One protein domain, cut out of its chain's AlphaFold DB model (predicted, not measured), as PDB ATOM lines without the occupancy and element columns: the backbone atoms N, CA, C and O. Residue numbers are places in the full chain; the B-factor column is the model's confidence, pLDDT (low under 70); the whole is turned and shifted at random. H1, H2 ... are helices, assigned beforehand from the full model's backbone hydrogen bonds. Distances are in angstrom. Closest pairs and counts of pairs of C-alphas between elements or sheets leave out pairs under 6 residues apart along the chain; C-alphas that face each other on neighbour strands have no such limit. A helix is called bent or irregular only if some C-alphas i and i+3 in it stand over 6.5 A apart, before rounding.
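AT A GLANCE: This is residues 11 to 80 and 153 to 169 of the 204 residues of the protein "PKS_AT domain-containing protein" of Solenopsis invicta (UniProt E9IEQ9). Three helices, H1, H3 and H4, run nearly side by side with alternating direction, with H3 between the long H1 and the short H4. A further short helix, H2, packs on the later part of H1 and the first part of H3, and the long link 36 to 48 folds back from the end of H1 to reach it. The printed part has 87 residues with four named helices in the order H1, H2, H3, H4 and no named strand, and its class is all helix. It is compact, with a radius of gyration of the C-alphas of 13.8 A, yet elongated in outline, spanning 44 by 29 by 20 A.

IN THESE COORDINATES: H1, residues 12 to 35, begins at C-alpha 12 (26.002, 44.998, -47.814) and measures 36.3 A from first to last C-alpha. It is neither bent nor irregular, but only just: C-alphas 23 and 26 are 6.2 A apart. H2 is residues 49 to 56. H3, residues 62 to 78, begins at C-alpha 62 (46.350, 49.986, -34.472) and measures 24.3 A. H4, residues 157 to 168, measures 14.9 A and ends at C-alpha 168 (42.224, 39.642, -28.266). It is only just irregular, with C-alphas 159 and 162 6.9 A apart, and its line is a rough one.

HOW THE PARTS SIT: H3 is the hub, touching the three other helices. It touches H1 at a shallow tilt of 18 degrees, opposite ways; their closest C-alphas, of Leu 16 and Gly 73, are 4.5 A apart. H4 touches H3 at a shallow tilt of 13 degrees, opposite ways, and their closest C-alphas, of Ala 75 and Tyr 160, are 6.5 A apart. H2 and H3 form a helical hairpin at a shallow tilt of 17 degrees; H3 touches H2 with residues 62 to 69 alone, and the closest C-alphas, of Leu 51 and Thr 65, are 6.0 A apart. H1 touches H2 with residues 23 to 30 alone; the closest C-alphas, of Val 30 and Ala 56, are 6.3 A apart. These two run the same way at a shallow tilt of 34.6 degrees, only just short of steep. H4 is apart from H1 and from H2. In H2 and H3 every O i to N i+4 pair is within hydrogen-bond range, against 16 of 20 in H1 and 6 of 8 in H4.

THE WHOLE: The two C-alphas farthest apart, of Gly 37 and Lys 80, are 44.9 A apart. The link H1 to H2 is long, with 13 residues, and the link H2 to H3 is tight. Residues 81 to 152 are not printed, and C-alphas 80 and 153 are 10.3 A apart across this cut. The mean pLDDT of the printed part is 72.5, and the values are under 70 at residues 11 to 23, 45, 76, 78 to 80 and 153 to 169.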
ATOM      1  N   THR A  11      23.834  47.680 -50.232       47.12
ATOM      2  CA  THR A  11      23.671  47.901 -48.791       47.12
ATOM      3  C   THR A  11      24.705  47.114 -47.976       47.12
ATOM      4  O   THR A  11      25.081  47.510 -46.878       47.12
ATOM      5  N   THR A  12      25.220  46.014 -48.531       45.97
ATOM      6  CA  THR A  12      26.002  44.998 -47.814       45.97
ATOM      7  C   THR A  12      27.506  45.299 -47.768       45.97
ATOM      8  O   THR A  12      28.188  44.864 -46.845       45.97
ATOM      9  N   THR A  13      28.030  46.109 -48.696       53.03
ATOM     10  CA  THR A  13      29.405  46.654 -48.629       53.03
ATOM     11  C   THR A  13      29.542  47.711 -47.525       53.03
ATOM     12  O   THR A  13      30.619  47.885 -46.959       53.03
ATOM     13  N   VAL A  14      28.441  48.391 -47.183       54.69
ATOM     14  CA  VAL A  14      28.443  49.538 -46.268       54.69
ATOM     15  C   VAL A  14      28.783  49.124 -44.839       54.69
ATOM     16  O   VAL A  14      29.569  49.815 -44.213       54.69
ATOM     17  N   ALA A  15      28.287  47.995 -44.321       54.28
ATOM     18  CA  ALA A  15      28.548  47.585 -42.931       54.28
ATOM     19  C   ALA A  15      30.027  47.241 -42.663       54.28
ATOM     20  O   ALA A  15      30.598  47.666 -41.656       54.28
ATOM     21  N   LEU A  16      30.660  46.521 -43.597       59.31
ATOM     22  CA  LEU A  16      32.094  46.210 -43.559       59.31
ATOM     23  C   LEU A  16      32.938  47.485 -43.683       59.31
ATOM     24  O   LEU A  16      33.880  47.692 -42.918       59.31
ATOM     25  N   GLN A  17      32.566  48.367 -44.614       61.03
ATOM     26  CA  GLN A  17      33.248  49.640 -44.829       61.03
ATOM     27  C   GLN A  17      33.049  50.608 -43.648       61.03
ATOM     28  O   GLN A  17      33.969  51.344 -43.299       61.03
ATOM     29  N   TYR A  18      31.885  50.579 -42.997       65.81
ATOM     30  CA  TYR A  18      31.536  51.409 -41.845       65.81
ATOM     31  C   TYR A  18      32.340  51.015 -40.610       65.81
ATOM     32  O   TYR A  18      33.044  51.853 -40.062       65.81
ATOM     33  N   CYS A  19      32.337  49.738 -40.211       64.56
ATOM     34  CA  CYS A  19      33.095  49.316 -39.025       64.56
ATOM     35  C   CYS A  19      34.611  49.503 -39.216       64.56
ATOM     36  O   CYS A  19      35.307  49.892 -38.280       64.56
ATOM     37  N   GLY A  20      35.114  49.295 -40.440       63.47
ATOM     38  CA  GLY A  20      36.509  49.580 -40.783       63.47
ATOM     39  C   GLY A  20      36.852  51.071 -40.698       63.47
ATOM     40  O   GLY A  20      37.818  51.437 -40.035       63.47
ATOM     41  N   SER A  21      36.048  51.942 -41.317       64.31
ATOM     42  CA  SER A  21      36.297  53.397 -41.323       64.31
ATOM     43  C   SER A  21      36.102  54.063 -39.958       64.31
ATOM     44  O   SER A  21      36.893  54.929 -39.586       64.31
ATOM     45  N   VAL A  22      35.110  53.618 -39.180       67.81
ATOM     46  CA  VAL A  22      34.888  54.066 -37.794       67.81
ATOM     47  C   VAL A  22      36.055  53.675 -36.886       67.81
ATOM     48  O   VAL A  22      36.301  54.355 -35.898       67.81
ATOM     49  N   SER A  23      36.810  52.630 -37.234       67.94
ATOM     50  CA  SER A  23      37.980  52.218 -36.457       67.94
ATOM     51  C   SER A  23      39.257  52.970 -36.856       67.94
ATOM     52  O   SER A  23      40.079  53.273 -36.000       67.94
ATOM     53  N   THR A  24      39.453  53.297 -38.139       77.19
ATOM     54  CA  THR A  24      40.723  53.874 -38.627       77.19
ATOM     55  C   THR A  24      40.866  55.373 -38.380       77.19
ATOM     56  O   THR A  24      41.951  55.826 -38.023       77.19
ATOM     57  N   MET A  25      39.799  56.158 -38.561       84.56
ATOM     58  CA  MET A  25      39.875  57.615 -38.396       84.56
ATOM     59  C   MET A  25      40.205  58.027 -36.947       84.56
ATOM     60  O   MET A  25      41.097  58.858 -36.769       84.56
ATOM     61  N   PRO A  26      39.571  57.453 -35.902       86.38
ATOM     62  CA  PRO A  26      39.874  57.833 -34.524       86.38
ATOM     63  C   PRO A  26      41.273  57.421 -34.060       86.38
ATOM     64  O   PRO A  26      41.841  58.122 -33.232       86.38
ATOM     65  N   ILE A  27      41.862  56.351 -34.615       90.25
ATOM     66  CA  ILE A  27      43.265  55.983 -34.352       90.25
ATOM     67  C   ILE A  27      44.197  57.145 -34.717       90.25
ATOM     68  O   ILE A  27      44.990  57.576 -33.888       90.25
ATOM     69  N   GLY A  28      44.036  57.726 -35.910       91.12
ATOM     70  CA  GLY A  28      44.844  58.876 -36.329       91.12
ATOM     71  C   GLY A  28      44.626  60.126 -35.464       91.12
ATOM     72  O   GLY A  28      45.554  60.905 -35.267       91.12
ATOM     73  N   ILE A  29      43.419  60.313 -34.916       92.50
ATOM     74  CA  ILE A  29      43.134  61.403 -33.968       92.50
ATOM     75  C   ILE A  29      43.865  61.165 -32.643       92.50
ATOM     76  O   ILE A  29      44.479  62.092 -32.118       92.50
ATOM     77  N   VAL A  30      43.830  59.936 -32.120       92.19
ATOM     78  CA  VAL A  30      44.580  59.554 -30.915       92.19
ATOM     79  C   VAL A  30      46.080  59.765 -31.131       92.19
ATOM     80  O   VAL A  30      46.730  60.372 -30.281       92.19
ATOM     81  N   ASP A  31      46.619  59.362 -32.285       94.31
ATOM     82  CA  ASP A  31      48.031  59.574 -32.630       94.31
ATOM     83  C   ASP A  31      48.389  61.060 -32.679       94.31
ATOM     84  O   ASP A  31      49.411  61.473 -32.128       94.31
ATOM     85  N   LEU A  32      47.534  61.883 -33.295       95.62
ATOM     86  CA  LEU A  32      47.738  63.327 -33.370       95.62
ATOM     87  C   LEU A  32      47.767  63.959 -31.974       95.62
ATOM     88  O   LEU A  32      48.702  64.699 -31.670       95.62
ATOM     89  N   LEU A  33      46.782  63.652 -31.126       95.00
ATOM     90  CA  LEU A  33      46.711  64.166 -29.754       95.00
ATOM     91  C   LEU A  33      47.938  63.737 -28.940       95.00
ATOM     92  O   LEU A  33      48.588  64.571 -28.308       95.00
ATOM     93  N   THR A  34      48.324  62.466 -29.050       93.19
ATOM     94  CA  THR A  34      49.512  61.929 -28.377       93.19
ATOM     95  C   THR A  34      50.788  62.617 -28.871       93.19
ATOM     96  O   THR A  34      51.660  62.953 -28.070       93.19
ATOM     97  N   SER A  35      50.895  62.905 -30.175       95.81
ATOM     98  CA  SER A  35      52.076  63.555 -30.768       95.81
ATOM     99  C   SER A  35      52.309  64.984 -30.268       95.81
ATOM    100  O   SER A  35      53.452  65.436 -30.222       95.81
ATOM    101  N   VAL A  36      51.245  65.681 -29.851       97.06
ATOM    102  CA  VAL A  36      51.327  67.018 -29.240       97.06
ATOM    103  C   VAL A  36      51.387  66.965 -27.708       97.06
ATOM    104  O   VAL A  36      51.274  67.997 -27.051       97.06
ATOM    105  N   GLY A  37      51.587  65.773 -27.135       94.62
ATOM    106  CA  GLY A  37      51.750  65.558 -25.698       94.62
ATOM    107  C   GLY A  37      50.444  65.526 -24.901       94.62
ATOM    108  O   GLY A  37      50.491  65.596 -23.676       94.62
ATOM    109  N   ILE A  38      49.286  65.425 -25.563       93.25
ATOM    110  CA  ILE A  38      47.993  65.263 -24.887       93.25
ATOM    111  C   ILE A  38      47.800  63.777 -24.585       93.25
ATOM    112  O   ILE A  38      47.601  62.972 -25.492       93.25
ATOM    113  N   ILE A  39      47.842  63.433 -23.300       86.50
ATOM    114  CA  ILE A  39      47.612  62.079 -22.790       86.50
ATOM    115  C   ILE A  39      46.321  62.118 -21.961       86.50
ATOM    116  O   ILE A  39      46.204  62.985 -21.094       86.50
ATOM    117  N   PRO A  40      45.335  61.247 -22.228       80.00
ATOM    118  CA  PRO A  40      44.077  61.256 -21.492       80.00
ATOM    119  C   PRO A  40      44.245  60.694 -20.072       80.00
ATOM    120  O   PRO A  40      44.796  59.611 -19.897       80.00
ATOM    121  N   ASP A  41      43.695  61.386 -19.071       78.62
ATOM    122  CA  ASP A  41      43.572  60.860 -17.699       78.62
ATOM    123  C   ASP A  41      42.441  59.823 -17.569       78.62
ATOM    124  O   ASP A  41      42.479  58.934 -16.720       78.62
ATOM    125  N   LEU A  42      41.409  59.957 -18.410       76.62
ATOM    126  CA  LEU A  42      40.229  59.100 -18.450       76.62
ATOM    127  C   LEU A  42      39.808  58.884 -19.902       76.62
ATOM    128  O   LEU A  42      39.744  59.829 -20.692       76.62
ATOM    129  N   ILE A  43      39.467  57.643 -20.235       78.00
ATOM    130  CA  ILE A  43      39.011  57.260 -21.569       78.00
ATOM    131  C   ILE A  43      37.641  56.592 -21.436       78.00
ATOM    132  O   ILE A  43      37.471  55.649 -20.667       78.00
ATOM    133  N   ILE A  44      36.654  57.080 -22.192       76.81
ATOM    134  CA  ILE A  44      35.293  56.529 -22.222       76.81
ATOM    135  C   ILE A  44      34.928  56.201 -23.667       76.81
ATOM    136  O   ILE A  44      35.030  57.047 -24.555       76.81
ATOM    137  N   GLY A  45      34.482  54.967 -23.883       69.38
ATOM    138  CA  GLY A  45      34.015  54.475 -25.173       69.38
ATOM    139  C   GLY A  45      32.521  54.217 -25.158       69.38
ATOM    140  O   GLY A  45      31.976  53.739 -24.166       69.38
ATOM    141  N   HIS A  46      31.863  54.503 -26.278       70.69
ATOM    142  CA  HIS A  46      30.471  54.136 -26.493       70.69
ATOM    143  C   HIS A  46      30.372  53.149 -27.659       70.69
ATOM    144  O   HIS A  46      30.777  53.462 -28.784       70.69
ATOM    145  N   SER A  47      29.806  51.965 -27.407       75.00
ATOM    146  CA  SER A  47      29.640  50.908 -28.414       75.00
ATOM    147  C   SER A  47      30.978  50.569 -29.101       75.00
ATOM    148  O   SER A  47      31.974  50.328 -28.426       75.00
ATOM    149  N   ILE A  48      31.048  50.582 -30.435       73.44
ATOM    150  CA  ILE A  48      32.282  50.299 -31.190       73.44
ATOM    151  C   ILE A  48      33.449  51.247 -30.850       73.44
ATOM    152  O   ILE A  48      34.606  50.903 -31.088       73.44
ATOM    153  N   GLY A  49      33.167  52.404 -30.237       75.88
ATOM    154  CA  GLY A  49      34.181  53.315 -29.711       75.88
ATOM    155  C   GLY A  49      35.063  52.698 -28.620       75.88
ATOM    156  O   GLY A  49      36.201  53.125 -28.469       75.88
ATOM    157  N   GLU A  50      34.611  51.647 -27.924       77.06
ATOM    158  CA  GLU A  50      35.433  50.923 -26.937       77.06
ATOM    159  C   GLU A  50      36.712  50.322 -27.546       77.06
ATOM    160  O   GLU A  50      37.731  50.221 -26.864       77.06
ATOM    161  N   LEU A  51      36.701  49.979 -28.842       79.25
ATOM    162  CA  LEU A  51      37.908  49.525 -29.546       79.25
ATOM    163  C   LEU A  51      38.975  50.621 -29.593       79.25
ATOM    164  O   LEU A  51      40.156  50.349 -29.392       79.25
ATOM    165  N   ILE A  52      38.547  51.860 -29.837       85.75
ATOM    166  CA  ILE A  52      39.433  53.026 -29.870       85.75
ATOM    167  C   ILE A  52      39.951  53.330 -28.473       85.75
ATOM    168  O   ILE A  52      41.105  53.710 -28.322       85.75
ATOM    169  N   CYS A  53      39.139  53.114 -27.440       83.06
ATOM    170  CA  CYS A  53      39.592  53.281 -26.067       83.06
ATOM    171  C   CYS A  53      40.693  52.278 -25.716       83.06
ATOM    172  O   CYS A  53      41.698  52.665 -25.131       83.06
ATOM    173  N   GLY A  54      40.555  51.019 -26.148       81.50
ATOM    174  CA  GLY A  54      41.624  50.027 -26.014       81.50
ATOM    175  C   GLY A  54      42.899  50.403 -26.779       81.50
ATOM    176  O   GLY A  54      43.991  50.077 -26.324       81.50
ATOM    177  N   TYR A  55      42.779  51.104 -27.913       86.06
ATOM    178  CA  TYR A  55      43.926  51.674 -28.625       86.06
ATOM    179  C   TYR A  55      44.577  52.826 -27.848       86.06
ATOM    180  O   TYR A  55      45.787  52.823 -27.644       86.06
ATOM    181  N   ALA A  56      43.774  53.780 -27.374       86.19
ATOM    182  CA  ALA A  56      44.241  54.952 -26.639       86.19
ATOM    183  C   ALA A  56      44.871  54.606 -25.274       86.19
ATOM    184  O   ALA A  56      45.774  55.311 -24.837       86.19
ATOM    185  N   ASP A  57      44.452  53.508 -24.638       82.56
ATOM    186  CA  ASP A  57      45.067  52.954 -23.413       82.56
ATOM    187  C   ASP A  57      46.315  52.096 -23.697       82.56
ATOM    188  O   ASP A  57      46.985  51.619 -22.786       82.56
ATOM    189  N   GLY A  58      46.630  51.842 -24.971       82.19
ATOM    190  CA  GLY A  58      47.759  51.004 -25.381       82.19
ATOM    191  C   GLY A  58      47.529  49.492 -25.247       82.19
ATOM    192  O   GLY A  58      48.403  48.705 -25.619       82.19
ATOM    193  N   CYS A  59      46.356  49.045 -24.783       80.19
ATOM    194  CA  CYS A  59      45.984  47.624 -24.729       80.19
ATOM    195  C   CYS A  59      45.857  46.976 -26.118       80.19
ATOM    196  O   CYS A  59      46.053  45.762 -26.262       80.19
ATOM    197  N   LEU A  60      45.512  47.763 -27.139       80.94
ATOM    198  CA  LEU A  60      45.396  47.331 -28.529       80.94
ATOM    199  C   LEU A  60      46.381  48.095 -29.414       80.94
ATOM    200  O   LEU A  60      46.541  49.302 -29.301       80.94
ATOM    201  N   THR A  61      46.994  47.393 -30.367       86.69
ATOM    202  CA  THR A  61      47.721  48.048 -31.461       86.69
ATOM    203  C   THR A  61      46.735  48.565 -32.508       86.69
ATOM    204  O   THR A  61      45.600  48.080 -32.593       86.69
ATOM    205  N   ALA A  62      47.168  49.498 -33.360       89.31
ATOM    206  CA  ALA A  62      46.350  49.986 -34.472       89.31
ATOM    207  C   ALA A  62      45.868  48.825 -35.363       89.31
ATOM    208  O   ALA A  62      44.685  48.718 -35.672       89.31
ATOM    209  N   GLU A  63      46.766  47.887 -35.686       87.44
ATOM    210  CA  GLU A  63      46.447  46.692 -36.476       87.44
ATOM    211  C   GLU A  63      45.355  45.836 -35.821       87.44
ATOM    212  O   GLU A  63      44.357  45.511 -36.463       87.44
ATOM    213  N   LYS A  64      45.497  45.511 -34.527       82.25
ATOM    214  CA  LYS A  64      44.493  44.722 -33.795       82.25
ATOM    215  C   LYS A  64      43.151  45.445 -33.734       82.25
ATOM    216  O   LYS A  64      42.116  44.809 -33.907       82.25
ATOM    217  N   THR A  65      43.167  46.758 -33.532       82.88
ATOM    218  CA  THR A  65      41.962  47.598 -33.471       82.88
ATOM    219  C   THR A  65      41.209  47.576 -34.802       82.88
ATOM    220  O   THR A  65      40.005  47.320 -34.834       82.88
ATOM    221  N   ILE A  66      41.927  47.744 -35.917       85.69
ATOM    222  CA  ILE A  66      41.359  47.691 -37.272       85.69
ATOM    223  C   ILE A  66      40.822  46.290 -37.589       85.69
ATOM    224  O   ILE A  66      39.714  46.160 -38.114       85.69
ATOM    225  N   LEU A  67      41.573  45.237 -37.248       81.56
ATOM    226  CA  LEU A  67      41.140  43.852 -37.451       81.56
ATOM    227  C   LEU A  67      39.885  43.524 -36.640       81.56
ATOM    228  O   LEU A  67      38.973  42.890 -37.169       81.56
ATOM    229  N   LEU A  68      39.797  43.979 -35.386       76.69
ATOM    230  CA  LEU A  68      38.592  43.815 -34.574       76.69
ATOM    231  C   LEU A  68      37.394  44.510 -35.220       76.69
ATOM    232  O   LEU A  68      36.367  43.862 -35.413       76.69
ATOM    233  N   GLY A  69      37.541  45.772 -35.635       78.44
ATOM    234  CA  GLY A  69      36.495  46.497 -36.363       78.44
ATOM    235  C   GLY A  69      36.038  45.758 -37.628       78.44
ATOM    236  O   GLY A  69      34.838  45.621 -37.876       78.44
ATOM    237  N   TYR A  70      36.982  45.199 -38.389       78.19
ATOM    238  CA  TYR A  70      36.684  44.380 -39.565       78.19
ATOM    239  C   TYR A  70      35.893  43.112 -39.213       78.19
ATOM    240  O   TYR A  70      34.851  42.857 -39.816       78.19
ATOM    241  N   PHE A  71      36.348  42.325 -38.232       74.38
ATOM    242  CA  PHE A  71      35.670  41.086 -37.842       74.38
ATOM    243  C   PHE A  71      34.286  41.337 -37.245       74.38
ATOM    244  O   PHE A  71      33.389  40.522 -37.446       74.38
ATOM    245  N   ILE A  72      34.081  42.472 -36.573       74.31
ATOM    246  CA  ILE A  72      32.758  42.909 -36.115       74.31
ATOM    247  C   ILE A  72      31.852  43.193 -37.308       74.31
ATOM    248  O   ILE A  72      30.743  42.664 -37.377       74.31
ATOM    249  N   GLY A  73      32.339  43.964 -38.283       73.12
ATOM    250  CA  GLY A  73      31.609  44.221 -39.525       73.12
ATOM    251  C   GLY A  73      31.280  42.932 -40.285       73.12
ATOM    252  O   GLY A  73      30.168  42.781 -40.788       73.12
ATOM    253  N   LEU A  74      32.211  41.974 -40.317       73.69
ATOM    254  CA  LEU A  74      32.017  40.667 -40.942       73.69
ATOM    255  C   LEU A  74      30.992  39.817 -40.186       73.69
ATOM    256  O   LEU A  74      30.119  39.215 -40.805       73.69
ATOM    257  N   ALA A  75      31.052  39.809 -38.855       71.06
ATOM    258  CA  ALA A  75      30.084  39.114 -38.019       71.06
ATOM    259  C   ALA A  75      28.666  39.655 -38.227       71.06
ATOM    260  O   ALA A  75      27.714  38.880 -38.343       71.06
ATOM    261  N   LEU A  76      28.528  40.981 -38.328       68.75
ATOM    262  CA  LEU A  76      27.264  41.635 -38.662       68.75
ATOM    263  C   LEU A  76      26.799  41.253 -40.075       68.75
ATOM    264  O   LEU A  76      25.639  40.880 -40.241       68.75
ATOM    265  N   TYR A  77      27.703  41.268 -41.060       70.19
ATOM    266  CA  TYR A  77      27.432  40.895 -42.455       70.19
ATOM    267  C   TYR A  77      26.927  39.450 -42.604       70.19
ATOM    268  O   TYR A  77      25.955  39.191 -43.309       70.19
ATOM    269  N   GLU A  78      27.586  38.496 -41.951       68.94
ATOM    270  CA  GLU A  78      27.266  37.066 -42.043       68.94
ATOM    271  C   GLU A  78      26.127  36.638 -41.102       68.94
ATOM    272  O   GLU A  78      25.612  35.508 -41.163       68.94
ATOM    273  N   SER A  79      25.725  37.505 -40.175       64.69
ATOM    274  CA  SER A  79      24.527  37.272 -39.383       64.69
ATOM    275  C   SER A  79      23.300  37.332 -40.299       64.69
ATOM    276  O   SER A  79      23.163  38.227 -41.128       64.69
ATOM    277  N   LYS A  80      22.384  36.357 -40.186       59.44
ATOM    278  CA  LYS A  80      21.058  36.511 -40.797       59.44
ATOM    279  C   LYS A  80      20.386  37.639 -40.031       59.44
ATOM    280  O   LYS A  80      19.972  37.406 -38.899       59.44
ATOM    281  N   LEU A 153      24.225  40.140 -32.514       46.78
ATOM    282  CA  LEU A 153      25.505  39.604 -32.045       46.78
ATOM    283  C   LEU A 153      25.349  38.730 -30.786       46.78
ATOM    284  O   LEU A 153      26.136  37.803 -30.591       46.78
ATOM    285  N   ARG A 154      24.280  38.924 -29.993       47.97
ATOM    286  CA  ARG A 154      23.907  38.027 -28.879       47.97
ATOM    287  C   ARG A 154      23.631  36.602 -29.377       47.97
ATOM    288  O   ARG A 154      24.118  35.646 -28.781       47.97
ATOM    289  N   TYR A 155      22.918  36.460 -30.499       39.53
ATOM    290  CA  TYR A 155      22.467  35.160 -31.019       39.53
ATOM    291  C   TYR A 155      23.586  34.350 -31.696       39.53
ATOM    292  O   TYR A 155      23.558  33.121 -31.698       39.53
ATOM    293  N   LYS A 156      24.606  35.022 -32.250       47.34
ATOM    294  CA  LYS A 156      25.773  34.379 -32.885       47.34
ATOM    295  C   LYS A 156      27.075  34.510 -32.089       47.34
ATOM    296  O   LYS A 156      28.137  34.197 -32.631       47.34
ATOM    297  N   ARG A 157      27.015  34.894 -30.805       52.84
ATOM    298  CA  ARG A 157      28.193  35.021 -29.925       52.84
ATOM    299  C   ARG A 157      29.113  33.805 -30.048       52.84
ATOM    300  O   ARG A 157      30.286  33.967 -30.339       52.84
ATOM    301  N   HIS A 158      28.581  32.589 -29.956       51.62
ATOM    302  CA  HIS A 158      29.374  31.356 -30.048       51.62
ATOM    303  C   HIS A 158      30.141  31.164 -31.369       51.62
ATOM    304  O   HIS A 158      31.151  30.469 -31.373       51.62
ATOM    305  N   TYR A 159      29.691  31.771 -32.471       53.22
ATOM    306  CA  TYR A 159      30.304  31.601 -33.789       53.22
ATOM    307  C   TYR A 159      31.503  32.537 -34.000       53.22
ATOM    308  O   TYR A 159      32.531  32.112 -34.513       53.22
ATOM    309  N   TYR A 160      31.398  33.795 -33.555       56.22
ATOM    310  CA  TYR A 160      32.449  34.806 -33.758       56.22
ATOM    311  C   TYR A 160      33.366  34.994 -32.552       56.22
ATOM    312  O   TYR A 160      34.496  35.455 -32.708       56.22
ATOM    313  N   PHE A 161      32.916  34.609 -31.354       59.53
ATOM    314  CA  PHE A 161      33.703  34.734 -30.128       59.53
ATOM    315  C   PHE A 161      35.057  34.013 -30.216       59.53
ATOM    316  O   PHE A 161      36.041  34.635 -29.829       59.53
ATOM    317  N   PRO A 162      35.197  32.792 -30.777       57.25
ATOM    318  CA  PRO A 162      36.508  32.150 -30.907       57.25
ATOM    319  C   PRO A 162      37.494  32.947 -31.777       57.25
ATOM    320  O   PRO A 162      38.646  33.117 -31.382       57.25
ATOM    321  N   THR A 163      37.040  33.482 -32.915       57.91
ATOM    322  CA  THR A 163      37.867  34.281 -33.838       57.91
ATOM    323  C   THR A 163      38.242  35.632 -33.232       57.91
ATOM    324  O   THR A 163      39.411  36.004 -33.240       57.91
ATOM    325  N   ILE A 164      37.283  36.334 -32.618       60.41
ATOM    326  CA  ILE A 164      37.539  37.595 -31.902       60.41
ATOM    327  C   ILE A 164      38.517  37.358 -30.743       60.41
ATOM    328  O   ILE A 164      39.485  38.095 -30.586       60.41
ATOM    329  N   THR A 165      38.334  36.286 -29.970       55.97
ATOM    330  CA  THR A 165      39.219  35.962 -28.840       55.97
ATOM    331  C   THR A 165      40.632  35.624 -29.316       55.97
ATOM    332  O   THR A 165      41.590  35.956 -28.631       55.97
ATOM    333  N   GLN A 166      40.814  35.020 -30.498       56.81
ATOM    334  CA  GLN A 166      42.152  34.824 -31.072       56.81
ATOM    335  C   GLN A 166      42.870  36.150 -31.365       56.81
ATOM    336  O   GLN A 166      44.075  36.229 -31.143       56.81
ATOM    337  N   VAL A 167      42.140  37.193 -31.776       54.00
ATOM    338  CA  VAL A 167      42.691  38.547 -31.967       54.00
ATOM    339  C   VAL A 167      42.992  39.224 -30.617       54.00
ATOM    340  O   VAL A 167      44.016  39.890 -30.473       54.00
ATOM    341  N   VAL A 168      42.142  39.006 -29.603       51.38
ATOM    342  CA  VAL A 168      42.224  39.642 -28.266       51.38
ATOM    343  C   VAL A 168      43.097  38.870 -27.263       51.38
ATOM    344  O   VAL A 168      43.413  39.403 -26.208       51.38
ATOM    345  N   LYS A 169      43.579  37.658 -27.582       41.66
ATOM    346  CA  LYS A 169      44.366  36.758 -26.697       41.66
ATOM    347  C   LYS A 169      45.638  37.358 -26.063       41.66
ATOM    348  O   LYS A 169      46.301  36.684 -25.288       41.66
TER     349      LYS A 169